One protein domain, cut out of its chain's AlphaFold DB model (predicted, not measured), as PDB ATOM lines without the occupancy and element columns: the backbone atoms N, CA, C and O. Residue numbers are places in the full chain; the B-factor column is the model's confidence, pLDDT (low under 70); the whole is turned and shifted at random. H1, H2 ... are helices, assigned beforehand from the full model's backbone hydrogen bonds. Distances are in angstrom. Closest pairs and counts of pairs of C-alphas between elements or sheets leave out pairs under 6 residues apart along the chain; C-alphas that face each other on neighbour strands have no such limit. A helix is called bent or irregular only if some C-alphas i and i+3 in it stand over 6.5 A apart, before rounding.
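AT A GLANCE: This is residues 32 to 187 of the 293 residues of an uncharacterized protein of Anaerocolumna sedimenticola (UniProt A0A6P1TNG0). What shape do these atoms make? Four helices, H3, H4, H5 and H7, form an up-and-down bundle, each running against the one before it, with H4 and H5 between H3 and H7. H1 packs slantwise on H3 toward one end, where the short H6 also lies, while H2 and the loop of residues 110 to 139 lie toward the other. How large is it, and of what class? The printed part has 156 residues with seven named helices, H1 to H7 in chain order, and no named strand: all helix. It is compact, with a radius of gyration of the C-alphas of 16.4 A, and spans 49 by 32 by 26 A, only just elongated.

HOW THE PARTS SIT: What does the longest helix touch? H3, residues 69 to 92, is the hub. Its residues 78 to 89 touch H4, residues 98 to 109, closest at the C-alphas of Leu 82 and Gly 104, 5.7 A; this hairpin has a tilt of 35.2 degrees, only just steep. Its residues 79 to 90 touch H5, residues 140 to 155, closest at the C-alphas of Val 86 and Val 152, 6.9 A, the same way at a shallow tilt of 19 degrees. Which helices touch H3 besides these? Residues 81 to 92 touch H1, residues 33 to 44, closest at the C-alphas of Gly 43 and Leu 85, 4.2 A, at a steep tilt of 50 degrees. H2, residues 56 to 65, only just touches residues 70 to 71, with 3 pairs of C-alphas within 8 A, closest at Arg 58 and Phe 71, 5.2 A; H2 and H3 are a hairpin. Where is H7? H7, residues 165 to 185, is apart from H3 but touches H5, closest at the C-alphas of Ala 153 and Ile 168, 5.8 A. Its residues 167 to 174 touch H4, closest at the C-alphas of Cys 109 and Glu 174, 6.5 A, and its residues 167 to 168 touch H6, residues 157 to 163, closest at the C-alphas of Leu 160 and Ile 167, 6.6 A. Are the helix backbones complete? Every O i to N i+4 pair is within hydrogen-bond range in H1, H4, H5 and H6, against 4 of 6 in H2, 18 of 20 in H3 and 14 of 17 in H7.

IN THESE COORDINATES: How long are the longer helices? H3 measures 34.0 A from C-alpha 69 at (208.782, 269.950, 208.475), H7 28.5 A and H5 22.4 A. Is H7 straight? It has a kink of 28 degrees near residue 176 and is only just irregular, C-alphas 178 and 181 being 6.6 A apart; it ends with C-alpha 185 at (198.006, 248.821, 189.083).

THE WHOLE: Which links are long? H1 to H2, 11 residues, and H4 to H5, 30 residues, are long. Is anything cut or uncertain? The printed part has no cut, and no printed residue is under 70 in pLDDT.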
ATOM      1  N   PRO A  32     188.050 251.069 230.866       98.25
ATOM      2  CA  PRO A  32     188.474 251.610 232.152       98.25
ATOM      3  C   PRO A  32     188.137 253.099 232.295       98.25
ATOM      4  O   PRO A  32     188.405 253.898 231.397       98.25
ATOM      5  N   GLN A  33     187.616 253.504 233.459       98.06
ATOM      6  CA  GLN A  33     187.140 254.878 233.678       98.06
ATOM      7  C   GLN A  33     188.210 255.946 233.405       98.06
ATOM      8  O   GLN A  33     187.897 257.015 232.881       98.06
ATOM      9  N   LYS A  34     189.476 255.652 233.732       98.25
ATOM     10  CA  LYS A  34     190.605 256.539 233.428       98.25
ATOM     11  C   LYS A  34     190.789 256.716 231.918       98.25
ATOM     12  O   LYS A  34     190.877 257.849 231.464       98.25
ATOM     13  N   LEU A  35     190.779 255.620 231.156       98.00
ATOM     14  CA  LEU A  35     190.917 255.664 229.701       98.00
ATOM     15  C   LEU A  35     189.769 256.458 229.070       98.00
ATOM     16  O   LEU A  35     190.030 257.351 228.276       98.00
ATOM     17  N   LYS A  36     188.519 256.214 229.488       98.38
ATOM     18  CA  LYS A  36     187.367 256.998 229.012       98.38
ATOM     19  C   LYS A  36     187.573 258.494 229.246       98.38
ATOM     20  O   LYS A  36     187.396 259.289 228.332       98.38
ATOM     21  N   LYS A  37     188.008 258.883 230.451       98.50
ATOM     22  CA  LYS A  37     188.302 260.287 230.774       98.50
ATOM     23  C   LYS A  37     189.400 260.870 229.877       98.50
ATOM     24  O   LYS A  37     189.253 262.001 229.418       98.50
ATOM     25  N   ASP A  38     190.476 260.126 229.641       98.50
ATOM     26  CA  ASP A  38     191.599 260.580 228.817       98.50
ATOM     27  C   ASP A  38     191.169 260.774 227.351       98.50
ATOM     28  O   ASP A  38     191.416 261.842 226.790       98.50
ATOM     29  N   LEU A  39     190.439 259.811 226.770       98.38
ATOM     30  CA  LEU A  39     189.915 259.891 225.398       98.38
ATOM     31  C   LEU A  39     188.979 261.091 225.219       98.38
ATOM     32  O   LEU A  39     189.160 261.878 224.291       98.38
ATOM     33  N   LEU A  40     188.037 261.286 226.149       98.62
ATOM     34  CA  LEU A  40     187.141 262.446 226.134       98.62
ATOM     35  C   LEU A  40     187.924 263.757 226.250       98.62
ATOM     36  O   LEU A  40     187.707 264.668 225.461       98.62
ATOM     37  N   THR A  41     188.897 263.831 227.163       98.62
ATOM     38  CA  THR A  41     189.740 265.026 227.332       98.62
ATOM     39  C   THR A  41     190.518 265.354 226.053       98.62
ATOM     40  O   THR A  41     190.742 266.525 225.745       98.62
ATOM     41  N   TRP A  42     190.975 264.349 225.302       98.44
ATOM     42  CA  TRP A  42     191.675 264.570 224.035       98.44
ATOM     43  C   TRP A  42     190.746 265.080 222.934       98.44
ATOM     44  O   TRP A  42     191.134 266.006 222.219       98.44
ATOM     45  N   GLY A  43     189.534 264.530 222.821       98.56
ATOM     46  CA  GLY A  43     188.529 265.024 221.878       98.56
ATOM     47  C   GLY A  43     188.056 266.436 222.215       98.56
ATOM     48  O   GLY A  43     188.015 267.296 221.344       98.56
ATOM     49  N   GLU A  44     187.794 266.724 223.492       98.62
ATOM     50  CA  GLU A  44     187.310 268.035 223.951       98.62
ATOM     51  C   GLU A  44     188.281 269.180 223.662       98.62
ATOM     52  O   GLU A  44     187.848 270.301 223.409       98.62
ATOM     53  N   LYS A  45     189.590 268.902 223.620       98.38
ATOM     54  CA  LYS A  45     190.607 269.880 223.197       98.38
ATOM     55  C   LYS A  45     190.476 270.316 221.735       98.38
ATOM     56  O   LYS A  45     191.097 271.306 221.362       98.38
ATOM     57  N   HIS A  46     189.726 269.573 220.928       98.44
ATOM     58  CA  HIS A  46     189.548 269.811 219.500       98.44
ATOM     59  C   HIS A  46     188.101 270.190 219.135       98.44
ATOM     60  O   HIS A  46     187.766 270.214 217.956       98.44
ATOM     61  N   LEU A  47     187.244 270.514 220.109       97.81
ATOM     62  CA  LEU A  47     185.943 271.128 219.815       97.81
ATOM     63  C   LEU A  47     186.147 272.540 219.262       97.81
ATOM     64  O   LEU A  47     186.941 273.309 219.807       97.81
ATOM     65  N   GLY A  48     185.452 272.872 218.174       96.50
ATOM     66  CA  GLY A  48     185.689 274.104 217.422       96.50
ATOM     67  C   GLY A  48     187.065 274.165 216.748       96.50
ATOM     68  O   GLY A  48     187.551 275.258 216.462       96.50
ATOM     69  N   TYR A  49     187.731 273.024 216.528       97.56
ATOM     70  CA  TYR A  49     189.050 273.001 215.898       97.56
ATOM     71  C   TYR A  49     188.979 273.418 214.427       97.56
ATOM     72  O   TYR A  49     188.358 272.759 213.593       97.56
ATOM     73  N   GLU A  50     189.688 274.494 214.095       96.81
ATOM     74  CA  GLU A  50     189.883 274.924 212.716       96.81
ATOM     75  C   GLU A  50     190.997 274.093 212.074       96.81
ATOM     76  O   GLU A  50     192.185 274.281 212.349       96.81
ATOM     77  N   TYR A  51     190.617 273.151 211.205       97.94
ATOM     78  CA  TYR A  51     191.591 272.343 210.478       97.94
ATOM     79  C   TYR A  51     192.509 273.255 209.652       97.94
ATOM     80  O   TYR A  51     192.028 274.008 208.801       97.94
ATOM     81  N   PRO A  52     193.839 273.203 209.865       96.94
ATOM     82  CA  PRO A  52     194.743 274.176 209.272       96.94
ATOM     83  C   PRO A  52     194.724 274.058 207.753       96.94
ATOM     84  O   PRO A  52     194.898 272.959 207.231       96.94
ATOM     85  N   TRP A  53     194.566 275.164 207.026       95.94
ATOM     86  CA  TRP A  53     194.798 275.189 205.580       95.94
ATOM     87  C   TRP A  53     196.265 274.857 205.273       95.94
ATOM     88  O   TRP A  53     197.169 275.352 205.946       95.94
ATOM     89  N   ILE A  54     196.509 274.023 204.256       96.88
ATOM     90  CA  ILE A  54     197.859 273.630 203.834       96.88
ATOM     91  C   ILE A  54     198.166 274.291 202.482       96.88
ATOM     92  O   ILE A  54     197.683 273.821 201.451       96.88
ATOM     93  N   PRO A  55     198.966 275.372 202.447       96.44
ATOM     94  CA  PRO A  55     199.353 276.010 201.195       96.44
ATOM     95  C   PRO A  55     200.200 275.071 200.328       96.44
ATOM     96  O   PRO A  55     201.157 274.473 200.821       96.44
ATOM     97  N   ALA A  56     199.955 275.049 199.015       97.31
ATOM     98  CA  ALA A  56     200.813 274.350 198.048       97.31
ATOM     99  C   ALA A  56     202.294 274.756 198.176       97.31
ATOM    100  O   ALA A  56     203.194 273.927 198.064       97.31
ATOM    101  N   THR A  57     202.568 276.022 198.506       97.62
ATOM    102  CA  THR A  57     203.937 276.505 198.717       97.62
ATOM    103  C   THR A  57     204.643 275.837 199.893       97.62
ATOM    104  O   THR A  57     205.857 275.705 199.808       97.62
ATOM    105  N   ARG A  58     203.927 275.368 200.929       97.69
ATOM    106  CA  ARG A  58     204.525 274.581 202.025       97.69
ATOM    107  C   ARG A  58     205.000 273.216 201.550       97.69
ATOM    108  O   ARG A  58     206.035 272.757 202.010       97.69
ATOM    109  N   TYR A  59     204.285 272.594 200.613       98.00
ATOM    110  CA  TYR A  59     204.728 271.350 199.980       98.00
ATOM    111  C   TYR A  59     205.999 271.588 199.148       98.00
ATOM    112  O   TYR A  59     207.001 270.891 199.299       98.00
ATOM    113  N   MET A  60     205.992 272.647 198.331       98.06
ATOM    114  CA  MET A  60     207.109 273.011 197.448       98.06
ATOM    115  C   MET A  60     208.380 273.460 198.189       98.06
ATOM    116  O   MET A  60     209.438 273.555 197.563       98.06
ATOM    117  N   GLU A  61     208.314 273.767 199.490       98.25
ATOM    118  CA  GLU A  61     209.502 274.107 200.288       98.25
ATOM    119  C   GLU A  61     210.557 273.001 200.228       98.25
ATOM    120  O   GLU A  61     211.749 273.306 200.191       98.25
ATOM    121  N   PHE A  62     210.141 271.739 200.125       98.12
ATOM    122  CA  PHE A  62     211.081 270.633 200.016       98.12
ATOM    123  C   PHE A  62     211.914 270.723 198.732       98.12
ATOM    124  O   PHE A  62     213.138 270.671 198.796       98.12
ATOM    125  N   CYS A  63     211.292 270.985 197.581       96.94
ATOM    126  CA  CYS A  63     212.030 271.214 196.335       96.94
ATOM    127  C   CYS A  63     212.956 272.427 196.383       96.94
ATOM    128  O   CYS A  63     214.012 272.437 195.760       96.94
ATOM    129  N   ARG A  64     212.515 273.494 197.054       97.44
ATOM    130  CA  ARG A  64     213.212 274.784 197.032       97.44
ATOM    131  C   ARG A  64     214.410 274.804 197.971       97.44
ATOM    132  O   ARG A  64     215.430 275.390 197.632       97.44
ATOM    133  N   ILE A  65     214.251 274.230 199.161       97.75
ATOM    134  CA  ILE A  65     215.202 274.363 200.272       97.75
ATOM    135  C   ILE A  65     215.339 273.087 201.120       97.75
ATOM    136  O   ILE A  65     215.945 273.130 202.186       97.75
ATOM    137  N   GLY A  66     214.749 271.960 200.710       97.56
ATOM    138  CA  GLY A  66     214.798 270.694 201.454       97.56
ATOM    139  C   GLY A  66     213.930 270.648 202.717       97.56
ATOM    140  O   GLY A  66     213.973 269.663 203.453       97.56
ATOM    141  N   ASN A  67     213.123 271.680 202.997       97.88
ATOM    142  CA  ASN A  67     212.270 271.715 204.187       97.88
ATOM    143  C   ASN A  67     210.936 270.999 203.931       97.88
ATOM    144  O   ASN A  67     210.137 271.438 203.109       97.88
ATOM    145  N   ARG A  68     210.681 269.924 204.683       97.25
ATOM    146  CA  ARG A  68     209.378 269.231 204.741       97.25
ATOM    147  C   ARG A  68     208.625 269.432 206.060       97.25
ATOM    148  O   ARG A  68     207.415 269.223 206.102       97.25
ATOM    149  N   ALA A  69     209.309 269.882 207.112       98.19
ATOM    150  CA  ALA A  69     208.782 269.950 208.475       98.19
ATOM    151  C   ALA A  69     207.568 270.883 208.608       98.19
ATOM    152  O   ALA A  69     206.622 270.583 209.337       98.19
ATOM    153  N   ASN A  70     207.557 272.002 207.876       98.12
ATOM    154  CA  ASN A  70     206.435 272.942 207.913       98.12
ATOM    155  C   ASN A  70     205.155 272.327 207.328       98.12
ATOM    156  O   ASN A  70     204.076 272.511 207.889       98.12
ATOM    157  N   PHE A  71     205.274 271.583 206.224       98.38
ATOM    158  CA  PHE A  71     204.156 270.833 205.656       98.38
ATOM    159  C   PHE A  71     203.704 269.724 206.612       98.38
ATOM    160  O   PHE A  71     202.524 269.647 206.944       98.38
ATOM    161  N   GLU A  72     204.644 268.912 207.105       98.38
ATOM    162  CA  GLU A  72     204.369 267.800 208.021       98.38
ATOM    163  C   GLU A  72     203.628 268.242 209.278       98.38
ATOM    164  O   GLU A  72     202.675 267.588 209.699       98.38
ATOM    165  N   SER A  73     204.033 269.365 209.875       98.50
ATOM    166  CA  SER A  73     203.387 269.887 211.076       98.50
ATOM    167  C   SER A  73     201.889 270.107 210.854       98.50
ATOM    168  O   SER A  73     201.083 269.689 211.687       98.50
ATOM    169  N   LEU A  74     201.507 270.717 209.726       98.38
ATOM    170  CA  LEU A  74     200.104 270.959 209.374       98.38
ATOM    171  C   LEU A  74     199.395 269.654 208.994       98.38
ATOM    172  O   LEU A  74     198.308 269.372 209.497       98.38
ATOM    173  N   TYR A  75     200.042 268.841 208.157       98.62
ATOM    174  CA  TYR A  75     199.540 267.554 207.687       98.62
ATOM    175  C   TYR A  75     199.170 266.637 208.858       98.62
ATOM    176  O   TYR A  75     198.024 266.198 208.972       98.62
ATOM    177  N   PHE A  76     200.100 266.416 209.791       98.62
ATOM    178  CA  PHE A  76     199.875 265.539 210.935       98.62
ATOM    179  C   PHE A  76     198.959 266.150 211.997       98.62
ATOM    180  O   PHE A  76     198.309 265.403 212.728       98.62
ATOM    181  N   ALA A  77     198.879 267.482 212.108       98.50
ATOM    182  CA  ALA A  77     197.929 268.117 213.020       98.50
ATOM    183  C   ALA A  77     196.481 267.752 212.659       98.50
ATOM    184  O   ALA A  77     195.720 267.387 213.552       98.50
ATOM    185  N   ARG A  78     196.133 267.742 211.361       98.62
ATOM    186  CA  ARG A  78     194.809 267.298 210.884       98.62
ATOM    187  C   ARG A  78     194.501 265.855 211.306       98.62
ATOM    188  O   ARG A  78     193.467 265.609 211.917       98.62
ATOM    189  N   ARG A  79     195.422 264.913 211.051       98.62
ATOM    190  CA  ARG A  79     195.224 263.486 211.383       98.62
ATOM    191  C   ARG A  79     195.098 263.247 212.882       98.62
ATOM    192  O   ARG A  79     194.237 262.484 213.305       98.62
ATOM    193  N   ARG A  80     195.941 263.889 213.695       98.62
ATOM    194  CA  ARG A  80     195.904 263.727 215.156       98.62
ATOM    195  C   ARG A  80     194.623 264.290 215.768       98.62
ATOM    196  O   ARG A  80     194.067 263.640 216.649       98.62
ATOM    197  N   ALA A  81     194.157 265.445 215.287       98.81
ATOM    198  CA  ALA A  81     192.883 266.018 215.711       98.81
ATOM    199  C   ALA A  81     191.727 265.061 215.393       98.81
ATOM    200  O   ALA A  81     190.965 264.710 216.292       98.81
ATOM    201  N   LEU A  82     191.673 264.547 214.157       98.88
ATOM    202  CA  LEU A  82     190.653 263.582 213.749       98.88
ATOM    203  C   LEU A  82     190.679 262.313 214.618       98.88
ATOM    204  O   LEU A  82     189.637 261.896 215.110       98.88
ATOM    205  N   ASN A  83     191.859 261.738 214.880       98.62
ATOM    206  CA  ASN A  83     191.986 260.569 215.759       98.62
ATOM    207  C   ASN A  83     191.450 260.834 217.172       98.62
ATOM    208  O   ASN A  83     190.732 260.004 217.724       98.62
ATOM    209  N   ALA A  84     191.788 261.983 217.761       98.75
ATOM    210  CA  ALA A  84     191.326 262.340 219.098       98.75
ATOM    211  C   ALA A  84     189.797 262.485 219.154       98.75
ATOM    212  O   ALA A  84     189.165 261.959 220.068       98.75
ATOM    213  N   LEU A  85     189.213 263.160 218.162       98.88
ATOM    214  CA  LEU A  85     187.770 263.374 218.061       98.88
ATOM    215  C   LEU A  85     187.008 262.059 217.860       98.88
ATOM    216  O   LEU A  85     186.045 261.801 218.572       98.88
ATOM    217  N   VAL A  86     187.467 261.197 216.948       98.69
ATOM    218  CA  VAL A  86     186.814 259.910 216.652       98.69
ATOM    219  C   VAL A  86     186.817 258.997 217.872       98.69
ATOM    220  O   VAL A  86     185.778 258.450 218.228       98.69
ATOM    221  N   MET A  87     187.947 258.880 218.571       98.44
ATOM    222  CA  MET A  87     188.007 258.058 219.780       98.44
ATOM    223  C   MET A  87     187.139 258.615 220.918       98.44
ATOM    224  O   MET A  87     186.569 257.841 221.693       98.44
ATOM    225  N   ALA A  88     187.020 259.941 221.025       98.62
ATOM    226  CA  ALA A  88     186.121 260.579 221.979       98.62
ATOM    227  C   ALA A  88     184.646 260.339 221.625       98.62
ATOM    228  O   ALA A  88     183.870 259.995 222.515       98.62
ATOM    229  N   GLU A  89     184.274 260.430 220.345       98.69
ATOM    230  CA  GLU A  89     182.914 260.139 219.883       98.69
ATOM    231  C   GLU A  89     182.555 258.670 220.080       98.69
ATOM    232  O   GLU A  89     181.514 258.382 220.656       98.69
ATOM    233  N   CYS A  90     183.433 257.728 219.728       98.25
ATOM    234  CA  CYS A  90     183.204 256.317 220.027       98.25
ATOM    235  C   CYS A  90     182.982 256.083 221.534       98.25
ATOM    236  O   CYS A  90     182.076 255.348 221.934       98.25
ATOM    237  N   THR A  91     183.754 256.768 222.383       97.94
ATOM    238  CA  THR A  91     183.620 256.681 223.843       97.94
ATOM    239  C   THR A  91     182.300 257.276 224.343       97.94
ATOM    240  O   THR A  91     181.626 256.647 225.159       97.94
ATOM    241  N   GLU A  92     181.898 258.463 223.881       96.94
ATOM    242  CA  GLU A  92     180.706 259.166 224.379       96.94
ATOM    243  C   GLU A  92     179.403 258.722 223.699       96.94
ATOM    244  O   GLU A  92     178.404 258.494 224.383       96.94
ATOM    245  N   GLY A  93     179.416 258.591 222.372       96.69
ATOM    246  CA  GLY A  93     178.308 258.142 221.527       96.69
ATOM    247  C   GLY A  93     177.130 259.113 221.437       96.69
ATOM    248  O   GLY A  93     176.004 258.676 221.202       96.69
ATOM    249  N   LYS A  94     177.347 260.410 221.689       96.56
ATOM    250  CA  LYS A  94     176.278 261.426 221.793       96.56
ATOM    251  C   LYS A  94     176.233 262.414 220.630       96.56
ATOM    252  O   LYS A  94     175.397 263.313 220.641       96.56
ATOM    253  N   GLY A  95     177.115 262.268 219.652       97.81
ATOM    254  CA  GLY A  95     177.199 263.127 218.480       97.81
ATOM    255  C   GLY A  95     177.913 264.459 218.714       97.81
ATOM    256  O   GLY A  95     177.924 265.301 217.822       97.81
ATOM    257  N   LYS A  96     178.497 264.667 219.901       98.06
ATOM    258  CA  LYS A  96     179.108 265.936 220.321       98.06
ATOM    259  C   LYS A  96     180.271 266.353 219.422       98.06
ATOM    260  O   LYS A  96     180.504 267.545 219.276       98.06
ATOM    261  N   PHE A  97     181.003 265.389 218.868       98.69
ATOM    262  CA  PHE A  97     182.213 265.641 218.086       98.69
ATOM    263  C   PHE A  97     181.993 265.472 216.576       98.69
ATOM    264  O   PHE A  97     182.948 265.578 215.805       98.69
ATOM    265  N   LEU A  98     180.768 265.151 216.134       98.62
ATOM    266  CA  LEU A  98     180.513 264.747 214.748       98.62
ATOM    267  C   LEU A  98     180.816 265.854 213.739       98.62
ATOM    268  O   LEU A  98     181.401 265.556 212.701       98.62
ATOM    269  N   ASP A  99     180.488 267.110 214.042       98.56
ATOM    270  CA  ASP A  99     180.747 268.225 213.126       98.56
ATOM    271  C   ASP A  99     182.257 268.393 212.871       98.56
ATOM    272  O   ASP A  99     182.699 268.477 211.721       98.56
ATOM    273  N   GLU A 100     183.088 268.349 213.916       98.75
ATOM    274  CA  GLU A 100     184.545 268.420 213.775       98.75
ATOM    275  C   GLU A 100     185.155 267.167 213.132       98.75
ATOM    276  O   GLU A 100     186.166 267.268 212.430       98.75
ATOM    277  N   ILE A 101     184.555 265.991 213.328       98.94
ATOM    278  CA  ILE A 101     184.958 264.759 212.634       98.94
ATOM    279  C   ILE A 101     184.681 264.888 211.135       98.94
ATOM    280  O   ILE A 101     185.563 264.607 210.324       98.94
ATOM    281  N   ILE A 102     183.492 265.361 210.757       98.88
ATOM    282  CA  ILE A 102     183.094 265.559 209.357       98.88
ATOM    283  C   ILE A 102     184.010 266.583 208.684       98.88
ATOM    284  O   ILE A 102     184.527 266.313 207.597       98.88
ATOM    285  N   ASN A 103     184.287 267.710 209.344       98.75
ATOM    286  CA  ASN A 103     185.234 268.711 208.845       98.75
ATOM    287  C   ASN A 103     186.636 268.118 208.637       98.75
ATOM    288  O   ASN A 103     187.282 268.393 207.625       98.75
ATOM    289  N   GLY A 104     187.092 267.255 209.550       98.75
ATOM    290  CA  GLY A 104     188.376 266.567 209.429       98.75
ATOM    291  C   GLY A 104     188.441 265.583 208.273       98.75
ATOM    292  O   GLY A 104     189.404 265.608 207.507       98.75
ATOM    293  N   ILE A 105     187.403 264.759 208.114       98.88
ATOM    294  CA  ILE A 105     187.262 263.835 206.983       98.88
ATOM    295  C   ILE A 105     187.357 264.615 205.670       98.88
ATOM    296  O   ILE A 105     188.208 264.306 204.836       98.88
ATOM    297  N   MET A 106     186.536 265.657 205.500       98.69
ATOM    298  CA  MET A 106     186.514 266.439 204.260       98.69
ATOM    299  C   MET A 106     187.852 267.134 204.015       98.69
ATOM    300  O   MET A 106     188.401 267.029 202.920       98.69
ATOM    301  N   SER A 107     188.436 267.741 205.052       98.50
ATOM    302  CA  SER A 107     189.735 268.404 204.955       98.50
ATOM    303  C   SER A 107     190.855 267.462 204.506       98.50
ATOM    304  O   SER A 107     191.756 267.922 203.807       98.50
ATOM    305  N   ILE A 108     190.848 266.192 204.923       98.75
ATOM    306  CA  ILE A 108     191.841 265.191 204.503       98.75
ATOM    307  C   ILE A 108     191.551 264.706 203.077       98.75
ATOM    308  O   ILE A 108     192.469 264.599 202.261       98.75
ATOM    309  N   CYS A 109     190.283 264.435 202.752       98.56
ATOM    310  CA  CYS A 109     189.867 264.008 201.414       98.56
ATOM    311  C   CYS A 109     190.153 265.063 200.329       98.56
ATOM    312  O   CYS A 109     190.334 264.717 199.165       98.56
ATOM    313  N   GLU A 110     190.182 266.348 200.685       97.62
ATOM    314  CA  GLU A 110     190.463 267.461 199.767       97.62
ATOM    315  C   GLU A 110     191.954 267.705 199.498       97.62
ATOM    316  O   GLU A 110     192.305 268.523 198.646       97.62
ATOM    317  N   GLU A 111     192.858 267.010 200.187       97.88
ATOM    318  CA  GLU A 111     194.289 267.169 199.947       97.88
ATOM    319  C   GLU A 111     194.691 266.655 198.562       97.88
ATOM    320  O   GLU A 111     194.245 265.603 198.103       97.88
ATOM    321  N   SER A 112     195.578 267.385 197.881       95.31
ATOM    322  CA  SER A 112     196.027 267.010 196.533       95.31
ATOM    323  C   SER A 112     196.770 265.670 196.520       95.31
ATOM    324  O   SER A 112     196.610 264.895 195.583       95.31
ATOM    325  N   GLY A 113     197.496 265.340 197.589       96.44
ATOM    326  CA  GLY A 113     198.156 264.051 197.799       96.44
ATOM    327  C   GLY A 113     198.297 263.751 199.285       96.44
ATOM    328  O   GLY A 113     198.284 264.672 200.102       96.44
ATOM    329  N   TRP A 114     198.425 262.470 199.629       98.31
ATOM    330  CA  TRP A 114     198.613 262.033 201.017       98.31
ATOM    331  C   TRP A 114     200.059 261.654 201.338       98.31
ATOM    332  O   TRP A 114     200.378 261.452 202.504       98.31
ATOM    333  N   GLN A 115     200.927 261.610 200.332       97.88
ATOM    334  CA  GLN A 115     202.358 261.408 200.490       97.88
ATOM    335  C   GLN A 115     203.079 262.675 200.944       97.88
ATOM    336  O   GLN A 115     202.711 263.798 200.578       97.88
ATOM    337  N   LEU A 116     204.162 262.499 201.696       98.00
ATOM    338  CA  LEU A 116     204.986 263.624 202.129       98.00
ATOM    339  C   LEU A 116     205.850 264.185 200.988       98.00
ATOM    340  O   LEU A 116     206.217 263.440 200.079       98.00
ATOM    341  N   PRO A 117     206.259 265.471 201.048       97.88
ATOM    342  CA  PRO A 117     206.985 266.123 199.957       97.88
ATOM    343  C   PRO A 117     208.250 265.400 199.499       97.88
ATOM    344  O   PRO A 117     208.497 265.292 198.304       97.88
ATOM    345  N   ALA A 118     209.036 264.849 200.428       97.06
ATOM    346  CA  ALA A 118     210.256 264.125 200.062       97.06
ATOM    347  C   ALA A 118     210.001 262.741 199.454       97.06
ATOM    348  O   ALA A 118     210.924 262.117 198.940       97.06
ATOM    349  N   HIS A 119     208.772 262.242 199.548       96.56
ATOM    350  CA  HIS A 119     208.374 260.927 199.064       96.56
ATOM    351  C   HIS A 119     207.599 261.017 197.745       96.56
ATOM    352  O   HIS A 119     207.103 260.000 197.276       96.56
ATOM    353  N   ASN A 120     207.493 262.206 197.140       96.62
ATOM    354  CA  ASN A 120     206.681 262.463 195.949       96.62
ATOM    355  C   ASN A 120     207.314 261.949 194.646       96.62
ATOM    356  O   ASN A 120     207.467 262.693 193.679       96.62
ATOM    357  N   HIS A 121     207.713 260.681 194.651       92.12
ATOM    358  CA  HIS A 121     208.172 259.958 193.479       92.12
ATOM    359  C   HIS A 121     207.026 259.071 192.998       92.12
ATOM    360  O   HIS A 121     206.487 258.280 193.775       92.12
ATOM    361  N   ASN A 122     206.634 259.208 191.734       85.75
ATOM    362  CA  ASN A 122     205.602 258.353 191.157       85.75
ATOM    363  C   ASN A 122     206.111 256.908 190.967       85.75
ATOM    364  O   ASN A 122     207.287 256.615 191.186       85.75
ATOM    365  N   GLY A 123     205.246 255.988 190.524       77.56
ATOM    366  CA  GLY A 123     205.629 254.583 190.293       77.56
ATOM    367  C   GLY A 123     206.744 254.364 189.256       77.56
ATOM    368  O   GLY A 123     207.285 253.269 189.162       77.56
ATOM    369  N   LYS A 124     207.117 255.393 188.480       82.06
ATOM    370  CA  LYS A 124     208.257 255.375 187.545       82.06
ATOM    371  C   LYS A 124     209.532 255.986 188.141       82.06
ATOM    372  O   LYS A 124     210.553 256.037 187.463       82.06
ATOM    373  N   GLY A 125     209.473 256.470 189.382       82.44
ATOM    374  CA  GLY A 125     210.567 257.166 190.055       82.44
ATOM    375  C   GLY A 125     210.711 258.641 189.669       82.44
ATOM    376  O   GLY A 125     211.685 259.272 190.074       82.44
ATOM    377  N   GLU A 126     209.773 259.213 188.910       88.69
ATOM    378  CA  GLU A 126     209.802 260.635 188.555       88.69
ATOM    379  C   GLU A 126     209.339 261.472 189.747       88.69
ATOM    380  O   GLU A 126     208.360 261.131 190.415       88.69
ATOM    381  N   PHE A 127     210.048 262.566 190.009       93.31
ATOM    382  CA  PHE A 127     209.808 263.435 191.150       93.31
ATOM    383  C   PHE A 127     209.159 264.748 190.719       93.31
ATOM    384  O   PHE A 127     209.664 265.424 189.824       93.31
ATOM    385  N   GLU A 128     208.095 265.140 191.418       94.44
ATOM    386  CA  GLU A 128     207.388 266.399 191.180       94.44
ATOM    387  C   GLU A 128     207.363 267.281 192.430       94.44
ATOM    388  O   GLU A 128     207.340 266.806 193.567       94.44
ATOM    389  N   CYS A 129     207.314 268.600 192.241       95.81
ATOM    390  CA  CYS A 129     207.273 269.547 193.363       95.81
ATOM    391  C   CYS A 129     205.891 269.752 193.978       95.81
ATOM    392  O   CYS A 129     205.762 270.467 194.976       95.81
ATOM    393  N   LEU A 130     204.869 269.143 193.385       96.75
ATOM    394  CA  LEU A 130     203.508 269.075 193.890       96.75
ATOM    395  C   LEU A 130     202.950 267.668 193.651       96.75
ATOM    396  O   LEU A 130     203.388 266.994 192.717       96.75
ATOM    397  N   PRO A 131     201.974 267.221 194.456       96.06
ATOM    398  CA  PRO A 131     201.251 265.988 194.181       96.06
ATOM    399  C   PRO A 131     200.524 266.035 192.836       96.06
ATOM    400  O   PRO A 131     199.727 266.945 192.601       96.06
ATOM    401  N   ASP A 132     200.727 265.016 192.004       94.56
ATOM    402  CA  ASP A 132     199.834 264.718 190.885       94.56
ATOM    403  C   ASP A 132     198.656 263.883 191.403       94.56
ATOM    404  O   ASP A 132     198.796 262.710 191.747       94.56
ATOM    405  N   ASN A 133     197.475 264.495 191.491       91.69
ATOM    406  CA  ASN A 133     196.277 263.814 191.978       91.69
ATOM    407  C   ASN A 133     195.719 262.774 190.988       91.69
ATOM    408  O   ASN A 133     194.893 261.953 191.387       91.69
ATOM    409  N   SER A 134     196.161 262.793 189.726       93.00
ATOM    410  CA  SER A 134     195.800 261.803 188.708       93.00
ATOM    411  C   SER A 134     196.688 260.557 188.751       93.00
ATOM    412  O   SER A 134     196.315 259.521 188.201       93.00
ATOM    413  N   ASN A 135     197.821 260.634 189.457       93.75
ATOM    414  CA  ASN A 135     198.769 259.542 189.645       93.75
ATOM    415  C   ASN A 135     199.206 259.438 191.124       93.75
ATOM    416  O   ASN A 135     200.324 259.830 191.474       93.75
ATOM    417  N   PRO A 136     198.317 258.963 192.022       95.56
ATOM    418  CA  PRO A 136     198.573 258.965 193.459       95.56
ATOM    419  C   PRO A 136     199.783 258.115 193.860       95.56
ATOM    420  O   PRO A 136     199.982 257.006 193.365       95.56
ATOM    421  N   VAL A 137     200.551 258.615 194.829       96.88
ATOM    422  CA  VAL A 137     201.723 257.925 195.380       96.88
ATOM    423  C   VAL A 137     201.370 257.273 196.711       96.88
ATOM    424  O   VAL A 137     200.888 257.938 197.628       96.88
ATOM    425  N   MET A 138     201.659 255.978 196.832       97.62
ATOM    426  CA  MET A 138     201.542 255.248 198.091       97.62
ATOM    427  C   MET A 138     202.879 255.277 198.837       97.62
ATOM    428  O   MET A 138     203.730 254.416 198.623       97.62
ATOM    429  N   ASP A 139     203.080 256.271 199.701       97.50
ATOM    430  CA  ASP A 139     204.149 256.261 200.707       97.50
ATOM    431  C   ASP A 139     203.621 255.779 202.073       97.50
ATOM    432  O   ASP A 139     202.437 255.466 202.232       97.50
ATOM    433  N   LEU A 140     204.499 255.773 203.082       97.88
ATOM    434  CA  LEU A 140     204.161 255.430 204.469       97.88
ATOM    435  C   LEU A 140     202.872 256.104 204.973       97.88
ATOM    436  O   LEU A 140     202.046 255.468 205.630       97.88
ATOM    437  N   PHE A 141     202.709 257.395 204.682       98.38
ATOM    438  CA  PHE A 141     201.679 258.244 205.279       98.38
ATOM    439  C   PHE A 141     200.414 258.327 204.428       98.38
ATOM    440  O   PHE A 141     199.324 258.516 204.968       98.38
ATOM    441  N   ALA A 142     200.521 258.097 203.121       98.62
ATOM    442  CA  ALA A 142     199.387 257.830 202.257       98.62
ATOM    443  C   ALA A 142     198.706 256.522 202.665       98.62
ATOM    444  O   ALA A 142     197.495 256.517 202.887       98.62
ATOM    445  N   CYS A 143     199.482 255.449 202.857       98.81
ATOM    446  CA  CYS A 143     198.963 254.186 203.373       98.81
ATOM    447  C   CYS A 143     198.330 254.366 204.765       98.81
ATOM    448  O   CYS A 143     197.195 253.940 204.968       98.81
ATOM    449  N   GLU A 144     199.013 255.035 205.704       98.75
ATOM    450  CA  GLU A 144     198.477 255.306 207.051       98.75
ATOM    451  C   GLU A 144     197.199 256.164 207.021       98.75
ATOM    452  O   GLU A 144     196.243 255.864 207.733       98.75
ATOM    453  N   THR A 145     197.127 257.184 206.159       98.88
ATOM    454  CA  THR A 145     195.905 257.988 205.971       98.88
ATOM    455  C   THR A 145     194.757 257.129 205.439       98.88
ATOM    456  O   THR A 145     193.618 257.280 205.887       98.88
ATOM    457  N   GLY A 146     195.046 256.196 204.527       98.81
ATOM    458  CA  GLY A 146     194.070 255.221 204.043       98.81
ATOM    459  C   GLY A 146     193.484 254.376 205.176       98.81
ATOM    460  O   GLY A 146     192.262 254.304 205.328       98.81
ATOM    461  N   ALA A 147     194.356 253.812 206.016       98.81
ATOM    462  CA  ALA A 147     193.959 252.993 207.158       98.81
ATOM    463  C   ALA A 147     193.180 253.807 208.200       98.81
ATOM    464  O   ALA A 147     192.195 253.332 208.761       98.81
ATOM    465  N   GLN A 148     193.589 255.054 208.436       98.75
ATOM    466  CA  GLN A 148     192.879 255.964 209.323       98.75
ATOM    467  C   GLN A 148     191.449 256.194 208.828       98.75
ATOM    468  O   GLN A 148     190.499 255.967 209.573       98.75
ATOM    469  N   LEU A 149     191.273 256.625 207.576       98.88
ATOM    470  CA  LEU A 149     189.951 256.944 207.041       98.88
ATOM    471  C   LEU A 149     189.049 255.708 206.916       98.88
ATOM    472  O   LEU A 149     187.852 255.822 207.188       98.88
ATOM    473  N   SER A 150     189.586 254.534 206.559       98.69
ATOM    474  CA  SER A 150     188.795 253.295 206.540       98.69
ATOM    475  C   SER A 150     188.293 252.932 207.938       98.69
ATOM    476  O   SER A 150     187.127 252.575 208.098       98.69
ATOM    477  N   MET A 151     189.134 253.100 208.964       98.50
ATOM    478  CA  MET A 151     188.758 252.856 210.352       98.50
ATOM    479  C   MET A 151     187.753 253.882 210.874       98.50
ATOM    480  O   MET A 151     186.835 253.496 211.589       98.50
ATOM    481  N   VAL A 152     187.858 255.157 210.486       98.62
ATOM    482  CA  VAL A 152     186.832 256.170 210.799       98.62
ATOM    483  C   VAL A 152     185.490 255.785 210.177       98.62
ATOM    484  O   VAL A 152     184.473 255.782 210.870       98.62
ATOM    485  N   ALA A 153     185.492 255.413 208.893       98.38
ATOM    486  CA  ALA A 153     184.289 254.980 208.192       98.38
ATOM    487  C   ALA A 153     183.656 253.744 208.842       98.38
ATOM    488  O   ALA A 153     182.438 253.684 208.969       98.38
ATOM    489  N   TYR A 154     184.475 252.786 209.275       97.75
ATOM    490  CA  TYR A 154     184.024 251.594 209.982       97.75
ATOM    491  C   TYR A 154     183.457 251.910 211.376       97.75
ATOM    492  O   TYR A 154     182.350 251.477 211.700       97.75
ATOM    493  N   LEU A 155     184.203 252.651 212.199       98.38
ATOM    494  CA  LEU A 155     183.875 252.885 213.606       98.38
ATOM    495  C   LEU A 155     182.652 253.774 213.798       98.38
ATOM    496  O   LEU A 155     181.964 253.602 214.795       98.38
ATOM    497  N   LEU A 156     182.411 254.728 212.894       98.50
ATOM    498  CA  LEU A 156     181.362 255.746 213.025       98.50
ATOM    499  C   LEU A 156     180.284 255.641 211.940       98.50
ATOM    500  O   LEU A 156     179.547 256.601 211.703       98.50
ATOM    501  N   LYS A 157     180.204 254.501 211.240       97.38
ATOM    502  CA  LYS A 157     179.326 254.325 210.077       97.38
ATOM    503  C   LYS A 157     177.890 254.759 210.356       97.38
ATOM    504  O   LYS A 157     177.312 255.489 209.558       97.38
ATOM    505  N   SER A 158     177.318 254.313 211.475       97.50
ATOM    506  CA  SER A 158     175.900 254.526 211.778       97.50
ATOM    507  C   SER A 158     175.615 256.005 212.014       97.50
ATOM    508  O   SER A 158     174.637 256.536 211.491       97.50
ATOM    509  N   GLN A 159     176.476 256.678 212.780       98.38
ATOM    510  CA  GLN A 159     176.333 258.107 213.058       98.38
ATOM    511  C   GLN A 159     176.580 258.966 211.810       98.38
ATOM    512  O   GLN A 159     175.809 259.884 211.538       98.38
ATOM    513  N   LEU A 160     177.614 258.656 211.022       98.62
ATOM    514  CA  LEU A 160     177.940 259.412 209.810       98.62
ATOM    515  C   LEU A 160     176.878 259.229 208.718       98.62
ATOM    516  O   LEU A 160     176.471 260.219 208.114       98.62
ATOM    517  N   ASP A 161     176.370 258.010 208.505       98.12
ATOM    518  CA  ASP A 161     175.288 257.757 207.542       98.12
ATOM    519  C   ASP A 161     173.979 258.451 207.958       98.12
ATOM    520  O   ASP A 161     173.225 258.903 207.091       98.12
ATOM    521  N   ALA A 162     173.722 258.588 209.266       98.31
ATOM    522  CA  ALA A 162     172.567 259.322 209.781       98.31
ATOM    523  C   ALA A 162     172.651 260.835 209.508       98.31
ATOM    524  O   ALA A 162     171.616 261.468 209.297       98.31
ATOM    525  N   VAL A 163     173.860 261.411 209.478       98.44
ATOM    526  CA  VAL A 163     174.074 262.803 209.049       98.44
ATOM    527  C   VAL A 163     173.972 262.911 207.528       98.44
ATOM    528  O   VAL A 163     173.196 263.709 207.001       98.44
ATOM    529  N   SER A 164     174.763 262.117 206.804       98.44
ATOM    530  CA  SER A 164     174.682 262.005 205.352       98.44
ATOM    531  C   SER A 164     175.432 260.771 204.838       98.44
ATOM    532  O   SER A 164     176.650 260.675 205.026       98.44
ATOM    533  N   PRO A 165     174.794 259.898 204.033       96.00
ATOM    534  CA  PRO A 165     175.476 258.749 203.426       96.00
ATOM    535  C   PRO A 165     176.578 259.159 202.431       96.00
ATOM    536  O   PRO A 165     177.392 258.339 202.002       96.00
ATOM    537  N   LEU A 166     176.630 260.438 202.036       98.38
ATOM    538  CA  LEU A 166     177.678 260.958 201.162       98.38
ATOM    539  C   LEU A 166     179.046 261.039 201.851       98.38
ATOM    540  O   LEU A 166     180.053 261.045 201.147       98.38
ATOM    541  N   ILE A 167     179.104 261.061 203.187       98.75
ATOM    542  CA  ILE A 167     180.368 261.141 203.934       98.75
ATOM    543  C   ILE A 167     181.168 259.846 203.759       98.75
ATOM    544  O   ILE A 167     182.304 259.876 203.285       98.75
ATOM    545  N   ILE A 168     180.551 258.696 204.051       98.38
ATOM    546  CA  ILE A 168     181.194 257.385 203.873       98.38
ATOM    547  C   ILE A 168     181.491 257.128 202.394       98.38
ATOM    548  O   ILE A 168     182.585 256.679 202.049       98.38
ATOM    549  N   LYS A 169     180.565 257.499 201.499       98.44
ATOM    550  CA  LYS A 169     180.794 257.415 200.050       98.44
ATOM    551  C   LYS A 169     182.011 258.235 199.611       98.44
ATOM    552  O   LYS A 169     182.784 257.766 198.778       98.44
ATOM    553  N   ARG A 170     182.207 259.442 200.161       98.69
ATOM    554  CA  ARG A 170     183.386 260.268 199.869       98.69
ATOM    555  C   ARG A 170     184.665 259.572 200.322       98.69
ATOM    556  O   ARG A 170     185.587 259.483 199.517       98.69
ATOM    557  N   ILE A 171     184.700 259.040 201.546       98.88
ATOM    558  CA  ILE A 171     185.856 258.283 202.049       98.88
ATOM    559  C   ILE A 171     186.182 257.126 201.102       98.88
ATOM    560  O   ILE A 171     187.304 257.033 200.612       98.88
ATOM    561  N   TYR A 172     185.204 256.274 200.785       98.69
ATOM    562  CA  TYR A 172     185.439 255.091 199.952       98.69
ATOM    563  C   TYR A 172     185.899 255.439 198.536       98.69
ATOM    564  O   TYR A 172     186.743 254.730 197.987       98.69
ATOM    565  N   ASN A 173     185.413 256.542 197.960       98.62
ATOM    566  CA  ASN A 173     185.906 257.027 196.673       98.62
ATOM    567  C   ASN A 173     187.397 257.394 196.744       98.62
ATOM    568  O   ASN A 173     188.165 256.958 195.889       98.62
ATOM    569  N   GLU A 174     187.827 258.144 197.766       98.81
ATOM    570  CA  GLU A 174     189.243 258.512 197.925       98.81
ATOM    571  C   GLU A 174     190.120 257.283 198.195       98.81
ATOM    572  O   GLU A 174     191.175 257.144 197.581       98.81
ATOM    573  N   LEU A 175     189.677 256.352 199.049       98.88
ATOM    574  CA  LEU A 175     190.398 255.097 199.303       98.88
ATOM    575  C   LEU A 175     190.533 254.254 198.030       98.88
ATOM    576  O   LEU A 175     191.593 253.685 197.766       98.88
ATOM    577  N   THR A 176     189.484 254.210 197.209       98.69
ATOM    578  CA  THR A 176     189.513 253.499 195.928       98.69
ATOM    579  C   THR A 176     190.542 254.119 194.985       98.69
ATOM    580  O   THR A 176     191.389 253.414 194.442       98.69
ATOM    581  N   VAL A 177     190.501 255.443 194.817       98.38
ATOM    582  CA  VAL A 177     191.362 256.171 193.875       98.38
ATOM    583  C   VAL A 177     192.819 256.220 194.334       98.38
ATOM    584  O   VAL A 177     193.709 256.104 193.498       98.38
ATOM    585  N   ARG A 178     193.077 256.389 195.634       98.44
ATOM    586  CA  ARG A 178     194.421 256.682 196.164       98.44
ATOM    587  C   ARG A 178     195.134 255.484 196.777       98.44
ATOM    588  O   ARG A 178     196.351 255.539 196.907       98.44
ATOM    589  N   ILE A 179     194.405 254.429 197.149       98.69
ATOM    590  CA  ILE A 179     194.974 253.239 197.799       98.69
ATOM    591  C   ILE A 179     194.703 251.989 196.969       98.69
ATOM    592  O   ILE A 179     195.640 251.404 196.438       98.69
ATOM    593  N   LEU A 180     193.439 251.588 196.808       98.69
ATOM    594  CA  LEU A 180     193.106 250.308 196.175       98.69
ATOM    595  C   LEU A 180     193.586 250.230 194.719       98.69
ATOM    596  O   LEU A 180     194.257 249.269 194.342       98.69
ATOM    597  N   ASN A 181     193.251 251.233 193.903       98.12
ATOM    598  CA  ASN A 181     193.609 251.223 192.487       98.12
ATOM    599  C   ASN A 181     195.132 251.298 192.283       98.12
ATOM    600  O   ASN A 181     195.646 250.434 191.566       98.12
ATOM    601  N   PRO A 182     195.882 252.239 192.898       97.44
ATOM    602  CA  PRO A 182     197.334 252.290 192.739       97.44
ATOM    603  C   PRO A 182     198.013 251.022 193.249       97.44
ATOM    604  O   PRO A 182     198.883 250.502 192.559       97.44
ATOM    605  N   TYR A 183     197.557 250.455 194.373       98.25
ATOM    606  CA  TYR A 183     198.125 249.222 194.921       98.25
ATOM    607  C   TYR A 183     198.096 248.061 193.919       98.25
ATOM    608  O   TYR A 183     199.057 247.307 193.815       98.25
ATOM    609  N   LEU A 184     197.013 247.940 193.145       97.81
ATOM    610  CA  LEU A 184     196.820 246.850 192.185       97.81
ATOM    611  C   LEU A 184     197.322 247.137 190.764       97.81
ATOM    612  O   LEU A 184     197.309 246.224 189.934       97.81
ATOM    613  N   SER A 185     197.679 248.385 190.451       96.06
ATOM    614  CA  SER A 185     198.006 248.821 189.083       96.06
ATOM    615  C   SER A 185     199.398 249.429 188.929       96.06
ATOM    616  O   SER A 185     199.868 249.565 187.802       96.06
ATOM    617  N   THR A 186     200.055 249.787 190.030       95.19
ATOM    618  CA  THR A 186     201.344 250.477 190.036       95.19
ATOM    619  C   THR A 186     202.316 249.750 190.953       95.19
ATOM    620  O   THR A 186     201.975 249.419 192.087       95.19
ATOM    621  N   HIS A 187     203.536 249.517 190.466       94.62
ATOM    622  CA  HIS A 187     204.629 249.041 191.309       94.62
ATOM    623  C   HIS A 187     205.229 250.215 192.080       94.62
ATOM    624  O   HIS A 187     205.591 251.232 191.490       94.62
TER     625      HIS A 187